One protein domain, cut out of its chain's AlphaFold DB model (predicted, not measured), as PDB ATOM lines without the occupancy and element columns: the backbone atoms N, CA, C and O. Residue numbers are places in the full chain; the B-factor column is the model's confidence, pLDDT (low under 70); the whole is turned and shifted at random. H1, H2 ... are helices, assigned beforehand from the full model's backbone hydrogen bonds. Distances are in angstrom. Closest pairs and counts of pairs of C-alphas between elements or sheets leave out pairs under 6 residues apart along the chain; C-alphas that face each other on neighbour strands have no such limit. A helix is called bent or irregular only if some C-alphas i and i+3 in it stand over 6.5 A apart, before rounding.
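What this domain is: This is residues 198 to 270 of the 270 residues of the protein "Acyltransferase" of Shigella sonnei (UniProt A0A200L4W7). Two long helices, H2 and H3, cross as an X, and the short helix H1 sits near the crossing, beside the first part of H2 and near H3. The link of residues 229 to 237 joins one end of the X to another, so that H2, this link and the first part of H3 outline a triangle, and the last residues, 263 to 270, fold back from the end of H3. Three of the four ends of the X stick out, with residues 225 to 230, 236 to 242 and 261 to 266 standing free. The printed part has 73 residues, with three named helices in the order H1, H2, H3 and no named strand; the class is all helix. It is only just compact, close to loose, with a radius of gyration of the C-alphas of 13.4 A, and it spans 36 by 27 by 17 A.

Where its parts are: H1 is residues 199 to 206, and it begins at C-alpha 199, at (340.781, 376.594, 248.356). H2 is residues 208 to 228, 29.3 A from first to last C-alpha, and ends at C-alpha 228, at (322.082, 348.940, 246.286). It has a kink of 46 degrees near residue 216 and is irregular, but only just: C-alphas 213 and 216 are 6.8 A apart. H3, the longest helix, is residues 238 to 262, 35.5 A long, and ends at C-alpha 262, at (343.814, 359.238, 235.861).

How they stand to each other: H2 and H3 touch, with 17 pairs of C-alphas within 8 A; H3 touches H2 with residues 248 to 256 alone. Their closest C-alphas are those of Met 214 and Ser 252, 5.4 A apart. Their lines are about perpendicular at 72 degrees, only just past steep. H1 touches no helix. It is close to H3 but not clearly touching it, the closest C-alphas being those of Ala 204 and Asp 253, 6.3 A apart, and the two are about perpendicular at 80 degrees. H1 is also close to H2 but not clearly touching it, the closest C-alphas being those of Ala 204 and Ile 211, 7.6 A apart. H1 and H2 run opposite ways at a steep tilt of 67 degrees, only just short of about perpendicular. In H1 and H3 every O i to N i+4 pair is within hydrogen-bond range; in H2 it is 14 of 17.

The domain as a whole: The two C-alphas farthest apart are those of Gly 230 and Lys 270, at 38.7 A. The printed part has no cut and ends at residue 270, the chain's last. The link from H1 to H2 is tight, with 1 residue, and that from H2 to H3 is short, with 9 residues. The mean pLDDT of the printed part is 85.2, and residues 267, 269 and 270 are under 70.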
ATOM      1  N   ASN A 198     338.485 380.262 250.424       88.19
ATOM      2  CA  ASN A 198     338.516 378.809 250.566       88.19
ATOM      3  C   ASN A 198     339.065 378.124 249.299       88.19
ATOM      4  O   ASN A 198     338.470 378.220 248.222       88.19
ATOM      5  N   ASP A 199     340.140 377.344 249.448       87.38
ATOM      6  CA  ASP A 199     340.781 376.594 248.356       87.38
ATOM      7  C   ASP A 199     339.842 375.624 247.633       87.38
ATOM      8  O   ASP A 199     339.990 375.380 246.434       87.38
ATOM      9  N   PHE A 200     338.883 375.021 248.344       85.06
ATOM     10  CA  PHE A 200     337.868 374.173 247.725       85.06
ATOM     11  C   PHE A 200     336.994 374.981 246.768       85.06
ATOM     12  O   PHE A 200     336.804 374.556 245.635       85.06
ATOM     13  N   ILE A 201     336.531 376.162 247.180       87.06
ATOM     14  CA  ILE A 201     335.664 377.012 246.355       87.06
ATOM     15  C   ILE A 201     336.416 377.513 245.123       87.06
ATOM     16  O   ILE A 201     335.888 377.454 244.014       87.06
ATOM     17  N   VAL A 202     337.668 377.949 245.287       88.00
ATOM     18  CA  VAL A 202     338.505 378.397 244.161       88.00
ATOM     19  C   VAL A 202     338.733 377.263 243.162       88.00
ATOM     20  O   VAL A 202     338.622 377.468 241.952       88.00
ATOM     21  N   ARG A 203     339.030 376.057 243.652       86.12
ATOM     22  CA  ARG A 203     339.201 374.866 242.812       86.12
ATOM     23  C   ARG A 203     337.908 374.481 242.098       86.12
ATOM     24  O   ARG A 203     337.943 374.305 240.884       86.12
ATOM     25  N   ALA A 204     336.790 374.408 242.817       84.75
ATOM     26  CA  ALA A 204     335.488 374.088 242.243       84.75
ATOM     27  C   ALA A 204     335.098 375.113 241.167       84.75
ATOM     28  O   ALA A 204     334.718 374.731 240.065       84.75
ATOM     29  N   GLY A 205     335.315 376.406 241.430       85.06
ATOM     30  CA  GLY A 205     335.089 377.479 240.463       85.06
ATOM     31  C   GLY A 205     335.920 377.315 239.184       85.06
ATOM     32  O   GLY A 205     335.379 377.413 238.083       85.06
ATOM     33  N   ARG A 206     337.212 376.980 239.302       83.94
ATOM     34  CA  ARG A 206     338.086 376.689 238.144       83.94
ATOM     35  C   ARG A 206     337.649 375.444 237.366       83.94
ATOM     36  O   ARG A 206     337.868 375.379 236.164       83.94
ATOM     37  N   ASN A 207     337.009 374.492 238.038       84.00
ATOM     38  CA  ASN A 207     336.544 373.231 237.466       84.00
ATOM     39  C   ASN A 207     335.059 373.241 237.070       84.00
ATOM     40  O   ASN A 207     334.528 372.179 236.753       84.00
ATOM     41  N   THR A 208     334.386 374.399 237.061       84.31
ATOM     42  CA  THR A 208     332.924 374.484 236.869       84.31
ATOM     43  C   THR A 208     332.447 373.729 235.627       84.31
ATOM     44  O   THR A 208     331.478 372.987 235.712       84.31
ATOM     45  N   LEU A 209     333.157 373.823 234.494       81.44
ATOM     46  CA  LEU A 209     332.763 373.124 233.261       81.44
ATOM     47  C   LEU A 209     332.794 371.591 233.426       81.44
ATOM     48  O   LEU A 209     331.886 370.905 232.962       81.44
ATOM     49  N   ASN A 210     333.801 371.056 234.127       83.00
ATOM     50  CA  ASN A 210     333.876 369.624 234.435       83.00
ATOM     51  C   ASN A 210     332.787 369.225 235.439       83.00
ATOM     52  O   ASN A 210     332.171 368.173 235.285       83.00
ATOM     53  N   ILE A 211     332.526 370.069 236.444       85.19
ATOM     54  CA  ILE A 211     331.472 369.835 237.440       85.19
ATOM     55  C   ILE A 211     330.103 369.782 236.760       85.19
ATOM     56  O   ILE A 211     329.359 368.846 237.020       85.19
ATOM     57  N   CYS A 212     329.789 370.702 235.849       80.38
ATOM     58  CA  CYS A 212     328.522 370.690 235.119       80.38
ATOM     59  C   CYS A 212     328.362 369.430 234.245       80.38
ATOM     60  O   CYS A 212     327.273 368.869 234.183       80.38
ATOM     61  N   GLY A 213     329.443 368.934 233.627       79.88
ATOM     62  CA  GLY A 213     329.423 367.646 232.914       79.88
ATOM     63  C   GLY A 213     329.214 366.434 233.829       79.88
ATOM     64  O   GLY A 213     328.542 365.475 233.453       79.88
ATOM     65  N   MET A 214     329.737 366.495 235.054       85.12
ATOM     66  CA  MET A 214     329.589 365.446 236.068       85.12
ATOM     67  C   MET A 214     328.289 365.532 236.872       85.12
ATOM     68  O   MET A 214     327.887 364.544 237.486       85.12
ATOM     69  N   GLU A 215     327.616 366.680 236.887       83.19
ATOM     70  CA  GLU A 215     326.456 366.926 237.744       83.19
ATOM     71  C   GLU A 215     325.328 365.931 237.456       83.19
ATOM     72  O   GLU A 215     324.768 365.338 238.374       83.19
ATOM     73  N   TYR A 216     325.024 365.690 236.180       83.88
ATOM     74  CA  TYR A 216     323.994 364.722 235.808       83.88
ATOM     75  C   TYR A 216     324.400 363.289 236.172       83.88
ATOM     76  O   TYR A 216     323.612 362.544 236.752       83.88
ATOM     77  N   ILE A 217     325.658 362.925 235.904       86.62
ATOM     78  CA  ILE A 217     326.210 361.605 236.237       86.62
ATOM     79  C   ILE A 217     326.117 361.354 237.746       86.62
ATOM     80  O   ILE A 217     325.650 360.303 238.170       86.62
ATOM     81  N   THR A 218     326.509 362.325 238.573       88.94
ATOM     82  CA  THR A 218     326.443 362.199 240.036       88.94
ATOM     83  C   THR A 218     325.014 362.167 240.563       88.94
ATOM     84  O   THR A 218     324.729 361.369 241.456       88.94
ATOM     85  N   LYS A 219     324.099 362.955 239.982       87.62
ATOM     86  CA  LYS A 219     322.668 362.933 240.324       87.62
ATOM     87  C   LYS A 219     322.008 361.581 240.073       87.62
ATOM     88  O   LYS A 219     321.061 361.259 240.783       87.62
ATOM     89  N   LEU A 220     322.496 360.815 239.099       85.88
ATOM     90  CA  LEU A 220     322.048 359.447 238.842       85.88
ATOM     91  C   LEU A 220     322.784 358.426 239.713       85.88
ATOM     92  O   LEU A 220     322.166 357.547 240.311       85.88
ATOM     93  N   PHE A 221     324.107 358.552 239.812       87.00
ATOM     94  CA  PHE A 221     324.957 357.578 240.492       87.00
ATOM     95  C   PHE A 221     324.716 357.525 242.004       87.00
ATOM     96  O   PHE A 221     324.699 356.437 242.572       87.00
ATOM     97  N   ILE A 222     324.502 358.669 242.664       89.44
ATOM     98  CA  ILE A 222     324.296 358.714 244.122       89.44
ATOM     99  C   ILE A 222     323.032 357.934 244.537       89.44
ATOM    100  O   ILE A 222     323.155 357.052 245.391       89.44
ATOM    101  N   PRO A 223     321.840 358.177 243.950       89.19
ATOM    102  CA  PRO A 223     320.654 357.381 244.254       89.19
ATOM    103  C   PRO A 223     320.825 355.902 243.913       89.19
ATOM    104  O   PRO A 223     320.443 355.067 244.726       89.19
ATOM    105  N   MET A 224     321.438 355.567 242.768       86.88
ATOM    106  CA  MET A 224     321.698 354.169 242.395       86.88
ATOM    107  C   MET A 224     322.589 353.456 243.421       86.88
ATOM    108  O   MET A 224     322.271 352.353 243.858       86.88
ATOM    109  N   ALA A 225     323.679 354.092 243.855       88.44
ATOM    110  CA  ALA A 225     324.594 353.520 244.839       88.44
ATOM    111  C   ALA A 225     323.923 353.311 246.208       88.44
ATOM    112  O   ALA A 225     324.145 352.292 246.859       88.44
ATOM    113  N   LEU A 226     323.080 354.254 246.637       89.94
ATOM    114  CA  LEU A 226     322.318 354.132 247.882       89.94
ATOM    115  C   LEU A 226     321.219 353.062 247.785       89.94
ATOM    116  O   LEU A 226     321.011 352.324 248.751       89.94
ATOM    117  N   ALA A 227     320.593 352.915 246.617       89.62
ATOM    118  CA  ALA A 227     319.579 351.895 246.359       89.62
ATOM    119  C   ALA A 227     320.135 350.469 246.470       89.62
ATOM    120  O   ALA A 227     319.437 349.593 246.973       89.62
ATOM    121  N   ILE A 228     321.403 350.241 246.103       89.94
ATOM    122  CA  ILE A 228     322.082 348.940 246.286       89.94
ATOM    123  C   ILE A 228     322.115 348.522 247.766       89.94
ATOM    124  O   ILE A 228     322.011 347.340 248.080       89.94
ATOM    125  N   ILE A 229     322.228 349.487 248.683       92.75
ATOM    126  CA  ILE A 229     322.266 349.256 250.137       92.75
ATOM    127  C   ILE A 229     320.838 349.250 250.732       92.75
ATOM    128  O   ILE A 229     320.651 349.046 251.928       92.75
ATOM    129  N   GLY A 230     319.805 349.445 249.903       90.81
ATOM    130  CA  GLY A 230     318.399 349.466 250.313       90.81
ATOM    131  C   GLY A 230     317.873 350.841 250.738       90.81
ATOM    132  O   GLY A 230     316.766 350.926 251.266       90.81
ATOM    133  N   PHE A 231     318.623 351.925 250.510       91.25
ATOM    134  CA  PHE A 231     318.166 353.289 250.791       91.25
ATOM    135  C   PHE A 231     317.539 353.943 249.555       91.25
ATOM    136  O   PHE A 231     318.101 353.895 248.465       91.25
ATOM    137  N   SER A 232     316.412 354.637 249.731       87.62
ATOM    138  CA  SER A 232     315.816 355.487 248.695       87.62
ATOM    139  C   SER A 232     316.070 356.965 248.992       87.62
ATOM    140  O   SER A 232     315.869 357.448 250.107       87.62
ATOM    141  N   VAL A 233     316.531 357.705 247.983       85.81
ATOM    142  CA  VAL A 233     316.732 359.154 248.087       85.81
ATOM    143  C   VAL A 233     315.467 359.852 247.612       85.81
ATOM    144  O   VAL A 233     315.074 359.708 246.458       85.81
ATOM    145  N   THR A 234     314.844 360.639 248.485       89.00
ATOM    146  CA  THR A 234     313.734 361.525 248.117       89.00
ATOM    147  C   THR A 234     314.105 362.971 248.423       89.00
ATOM    148  O   THR A 234     314.821 363.260 249.382       89.00
ATOM    149  N   ILE A 235     313.637 363.896 247.584       89.88
ATOM    150  CA  ILE A 235     313.891 365.334 247.728       89.88
ATOM    151  C   ILE A 235     312.537 366.021 247.949       89.88
ATOM    152  O   ILE A 235     311.934 366.510 246.998       89.88
ATOM    153  N   PRO A 236     312.010 366.013 249.187       90.31
ATOM    154  CA  PRO A 236     310.629 366.420 249.446       90.31
ATOM    155  C   PRO A 236     310.432 367.939 249.473       90.31
ATOM    156  O   PRO A 236     309.310 368.417 249.340       90.31
ATOM    157  N   ASN A 237     311.495 368.714 249.699       91.75
ATOM    158  CA  ASN A 237     311.405 370.161 249.851       91.75
ATOM    159  C   ASN A 237     312.639 370.885 249.273       91.75
ATOM    160  O   ASN A 237     313.680 370.256 249.046       91.75
ATOM    161  N   PRO A 238     312.557 372.214 249.057       89.06
ATOM    162  CA  PRO A 238     313.650 372.989 248.467       89.06
ATOM    163  C   PRO A 238     314.950 372.980 249.281       89.06
ATOM    164  O   PRO A 238     316.031 373.029 248.702       89.06
ATOM    165  N   ILE A 239     314.879 372.879 250.613       89.44
ATOM    166  CA  ILE A 239     316.075 372.828 251.468       89.44
ATOM    167  C   ILE A 239     316.822 371.512 251.235       89.44
ATOM    168  O   ILE A 239     318.036 371.518 251.027       89.44
ATOM    169  N   CYS A 240     316.098 370.390 251.187       90.94
ATOM    170  CA  CYS A 240     316.657 369.096 250.806       90.94
ATOM    171  C   CYS A 240     317.287 369.154 249.408       90.94
ATOM    172  O   CYS A 240     318.363 368.594 249.214       90.94
ATOM    173  N   ALA A 241     316.675 369.868 248.456       89.75
ATOM    174  CA  ALA A 241     317.229 370.037 247.111       89.75
ATOM    175  C   ALA A 241     318.555 370.814 247.119       89.75
ATOM    176  O   ALA A 241     319.497 370.419 246.428       89.75
ATOM    177  N   ILE A 242     318.663 371.873 247.927       90.12
ATOM    178  CA  ILE A 242     319.910 372.638 248.094       90.12
ATOM    179  C   ILE A 242     321.003 371.741 248.678       90.12
ATOM    180  O   ILE A 242     322.078 371.633 248.092       90.12
ATOM    181  N   ILE A 243     320.717 371.049 249.785       90.94
ATOM    182  CA  ILE A 243     321.683 370.153 250.442       90.94
ATOM    183  C   ILE A 243     322.133 369.053 249.475       90.94
ATOM    184  O   ILE A 243     323.331 368.817 249.318       90.94
ATOM    185  N   TYR A 244     321.189 368.418 248.779       91.31
ATOM    186  CA  TYR A 244     321.485 367.380 247.796       91.31
ATOM    187  C   TYR A 244     322.347 367.903 246.642       91.31
ATOM    188  O   TYR A 244     323.305 367.244 246.241       91.31
ATOM    189  N   THR A 245     322.069 369.110 246.149       89.62
ATOM    190  CA  THR A 245     322.875 369.743 245.096       89.62
ATOM    191  C   THR A 245     324.290 370.035 245.599       89.62
ATOM    192  O   THR A 245     325.252 369.738 244.894       89.62
ATOM    193  N   CYS A 246     324.460 370.521 246.835       89.19
ATOM    194  CA  CYS A 246     325.786 370.710 247.434       89.19
ATOM    195  C   CYS A 246     326.576 369.394 247.518       89.19
ATOM    196  O   CYS A 246     327.767 369.379 247.198       89.19
ATOM    197  N   ILE A 247     325.920 368.289 247.891       90.44
ATOM    198  CA  ILE A 247     326.532 366.952 247.894       90.44
ATOM    199  C   ILE A 247     326.931 366.547 246.469       90.44
ATOM    200  O   ILE A 247     328.077 366.153 246.254       90.44
ATOM    201  N   CYS A 248     326.034 366.695 245.487       90.56
ATOM    202  CA  CYS A 248     326.318 366.376 244.083       90.56
ATOM    203  C   CYS A 248     327.511 367.171 243.541       90.56
ATOM    204  O   CYS A 248     328.377 366.590 242.892       90.56
ATOM    205  N   VAL A 249     327.598 368.471 243.841       89.12
ATOM    206  CA  VAL A 249     328.715 369.339 243.428       89.12
ATOM    207  C   VAL A 249     330.020 368.903 244.090       89.12
ATOM    208  O   VAL A 249     331.043 368.796 243.416       89.12
ATOM    209  N   TYR A 250     329.996 368.599 245.390       89.31
ATOM    210  CA  TYR A 250     331.178 368.119 246.106       89.31
ATOM    211  C   TYR A 250     331.691 366.787 245.542       89.31
ATOM    212  O   TYR A 250     332.883 366.643 245.261       89.31
ATOM    213  N   VAL A 251     330.795 365.821 245.333       90.38
ATOM    214  CA  VAL A 251     331.134 364.515 244.750       90.38
ATOM    215  C   VAL A 251     331.614 364.680 243.305       90.38
ATOM    216  O   VAL A 251     332.625 364.088 242.931       90.38
ATOM    217  N   SER A 252     330.956 365.537 242.520       89.56
ATOM    218  CA  SER A 252     331.353 365.870 241.146       89.56
ATOM    219  C   SER A 252     332.769 366.435 241.072       89.56
ATOM    220  O   SER A 252     333.542 365.989 240.228       89.56
ATOM    221  N   ASP A 253     333.149 367.358 241.964       87.44
ATOM    222  CA  ASP A 253     334.518 367.896 242.015       87.44
ATOM    223  C   ASP A 253     335.542 366.794 242.326       87.44
ATOM    224  O   ASP A 253     336.564 366.684 241.645       87.44
ATOM    225  N   LYS A 254     335.255 365.918 243.298       87.69
ATOM    226  CA  LYS A 254     336.159 364.810 243.658       87.69
ATOM    227  C   LYS A 254     336.336 363.808 242.521       87.69
ATOM    228  O   LYS A 254     337.476 363.465 242.198       87.69
ATOM    229  N   ILE A 255     335.238 363.361 241.914       85.94
ATOM    230  CA  ILE A 255     335.268 362.401 240.806       85.94
ATOM    231  C   ILE A 255     335.918 363.038 239.578       85.94
ATOM    232  O   ILE A 255     336.823 362.444 238.998       85.94
ATOM    233  N   GLY A 256     335.528 364.261 239.213       82.69
ATOM    234  CA  GLY A 256     336.100 364.978 238.075       82.69
ATOM    235  C   GLY A 256     337.606 365.202 238.230       82.69
ATOM    236  O   GLY A 256     338.378 364.979 237.295       82.69
ATOM    237  N   HIS A 257     338.068 365.557 239.429       81.12
ATOM    238  CA  HIS A 257     339.495 365.689 239.716       81.12
ATOM    239  C   HIS A 257     340.244 364.346 239.644       81.12
ATOM    240  O   HIS A 257     341.374 364.289 239.158       81.12
ATOM    241  N   TRP A 258     339.639 363.250 240.103       84.81
ATOM    242  CA  TRP A 258     340.230 361.917 239.965       84.81
ATOM    243  C   TRP A 258     340.290 361.454 238.498       84.81
ATOM    244  O   TRP A 258     341.347 361.012 238.043       84.81
ATOM    245  N   LEU A 259     339.202 361.618 237.738       82.62
ATOM    246  CA  LEU A 259     339.117 361.262 236.316       82.62
ATOM    247  C   LEU A 259     340.104 362.067 235.468       82.62
ATOM    248  O   LEU A 259     340.839 361.496 234.668       82.62
ATOM    249  N   SER A 260     340.175 363.379 235.678       78.44
ATOM    250  CA  SER A 260     341.114 364.247 234.956       78.44
ATOM    251  C   SER A 260     342.581 363.909 235.233       78.44
ATOM    252  O   SER A 260     343.407 364.048 234.334       78.44
ATOM    253  N   ARG A 261     342.926 363.424 236.435       81.50
ATOM    254  CA  ARG A 261     344.285 362.945 236.745       81.50
ATOM    255  C   ARG A 261     344.588 361.561 236.175       81.50
ATOM    256  O   ARG A 261     345.719 361.323 235.773       81.50
ATOM    257  N   THR A 262     343.607 360.662 236.179       83.69
ATOM    258  CA  THR A 262     343.814 359.238 235.861       83.69
ATOM    259  C   THR A 262     343.629 358.943 234.375       83.69
ATOM    260  O   THR A 262     344.436 358.244 233.774       83.69
ATOM    261  N   VAL A 263     342.565 359.486 233.777       79.50
ATOM    262  CA  VAL A 263     342.163 359.256 232.379       79.50
ATOM    263  C   VAL A 263     342.597 360.419 231.476       79.50
ATOM    264  O   VAL A 263     342.819 360.237 230.280       79.50
ATOM    265  N   GLY A 264     342.769 361.621 232.032       73.06
ATOM    266  CA  GLY A 264     343.312 362.766 231.305       73.06
ATOM    267  C   GLY A 264     342.320 363.408 230.333       73.06
ATOM    268  O   GLY A 264     341.191 363.736 230.699       73.06
ATOM    269  N   GLY A 265     342.781 363.629 229.098       70.19
ATOM    270  CA  GLY A 265     342.168 364.487 228.072       70.19
ATOM    271  C   GLY A 265     340.636 364.456 227.928       70.19
ATOM    272  O   GLY A 265     340.051 365.533 227.838       70.19
ATOM    273  N   PRO A 266     339.955 363.293 227.939       73.88
ATOM    274  CA  PRO A 266     338.502 363.225 227.750       73.88
ATOM    275  C   PRO A 266     337.682 363.899 228.858       73.88
ATOM    276  O   PRO A 266     336.596 364.402 228.601       73.88
ATOM    277  N   PHE A 267     338.214 363.950 230.081       69.38
ATOM    278  CA  PHE A 267     337.544 364.531 231.253       69.38
ATOM    279  C   PHE A 267     338.180 365.850 231.701       69.38
ATOM    280  O   PHE A 267     337.900 366.346 232.792       69.38
ATOM    281  N   LEU A 268     339.065 366.408 230.874       71.19
ATOM    282  CA  LEU A 268     339.764 367.649 231.154       71.19
ATOM    283  C   LEU A 268     339.281 368.739 230.196       71.19
ATOM    284  O   LEU A 268     339.777 368.870 229.077       71.19
ATOM    285  N   ILE A 269     338.341 369.559 230.657       64.38
ATOM    286  CA  ILE A 269     338.039 370.835 230.009       64.38
ATOM    287  C   ILE A 269     339.053 371.865 230.527       64.38
ATOM    288  O   ILE A 269     339.089 372.140 231.727       64.38
ATOM    289  N   LYS A 270     339.913 372.365 229.629       59.16
ATOM    290  CA  LYS A 270     340.852 373.471 229.877       59.16
ATOM    291  C   LYS A 270     340.282 374.781 229.357       59.16
ATOM    292  O   LYS A 270     339.662 374.738 228.271       59.16
TER     293      LYS A 270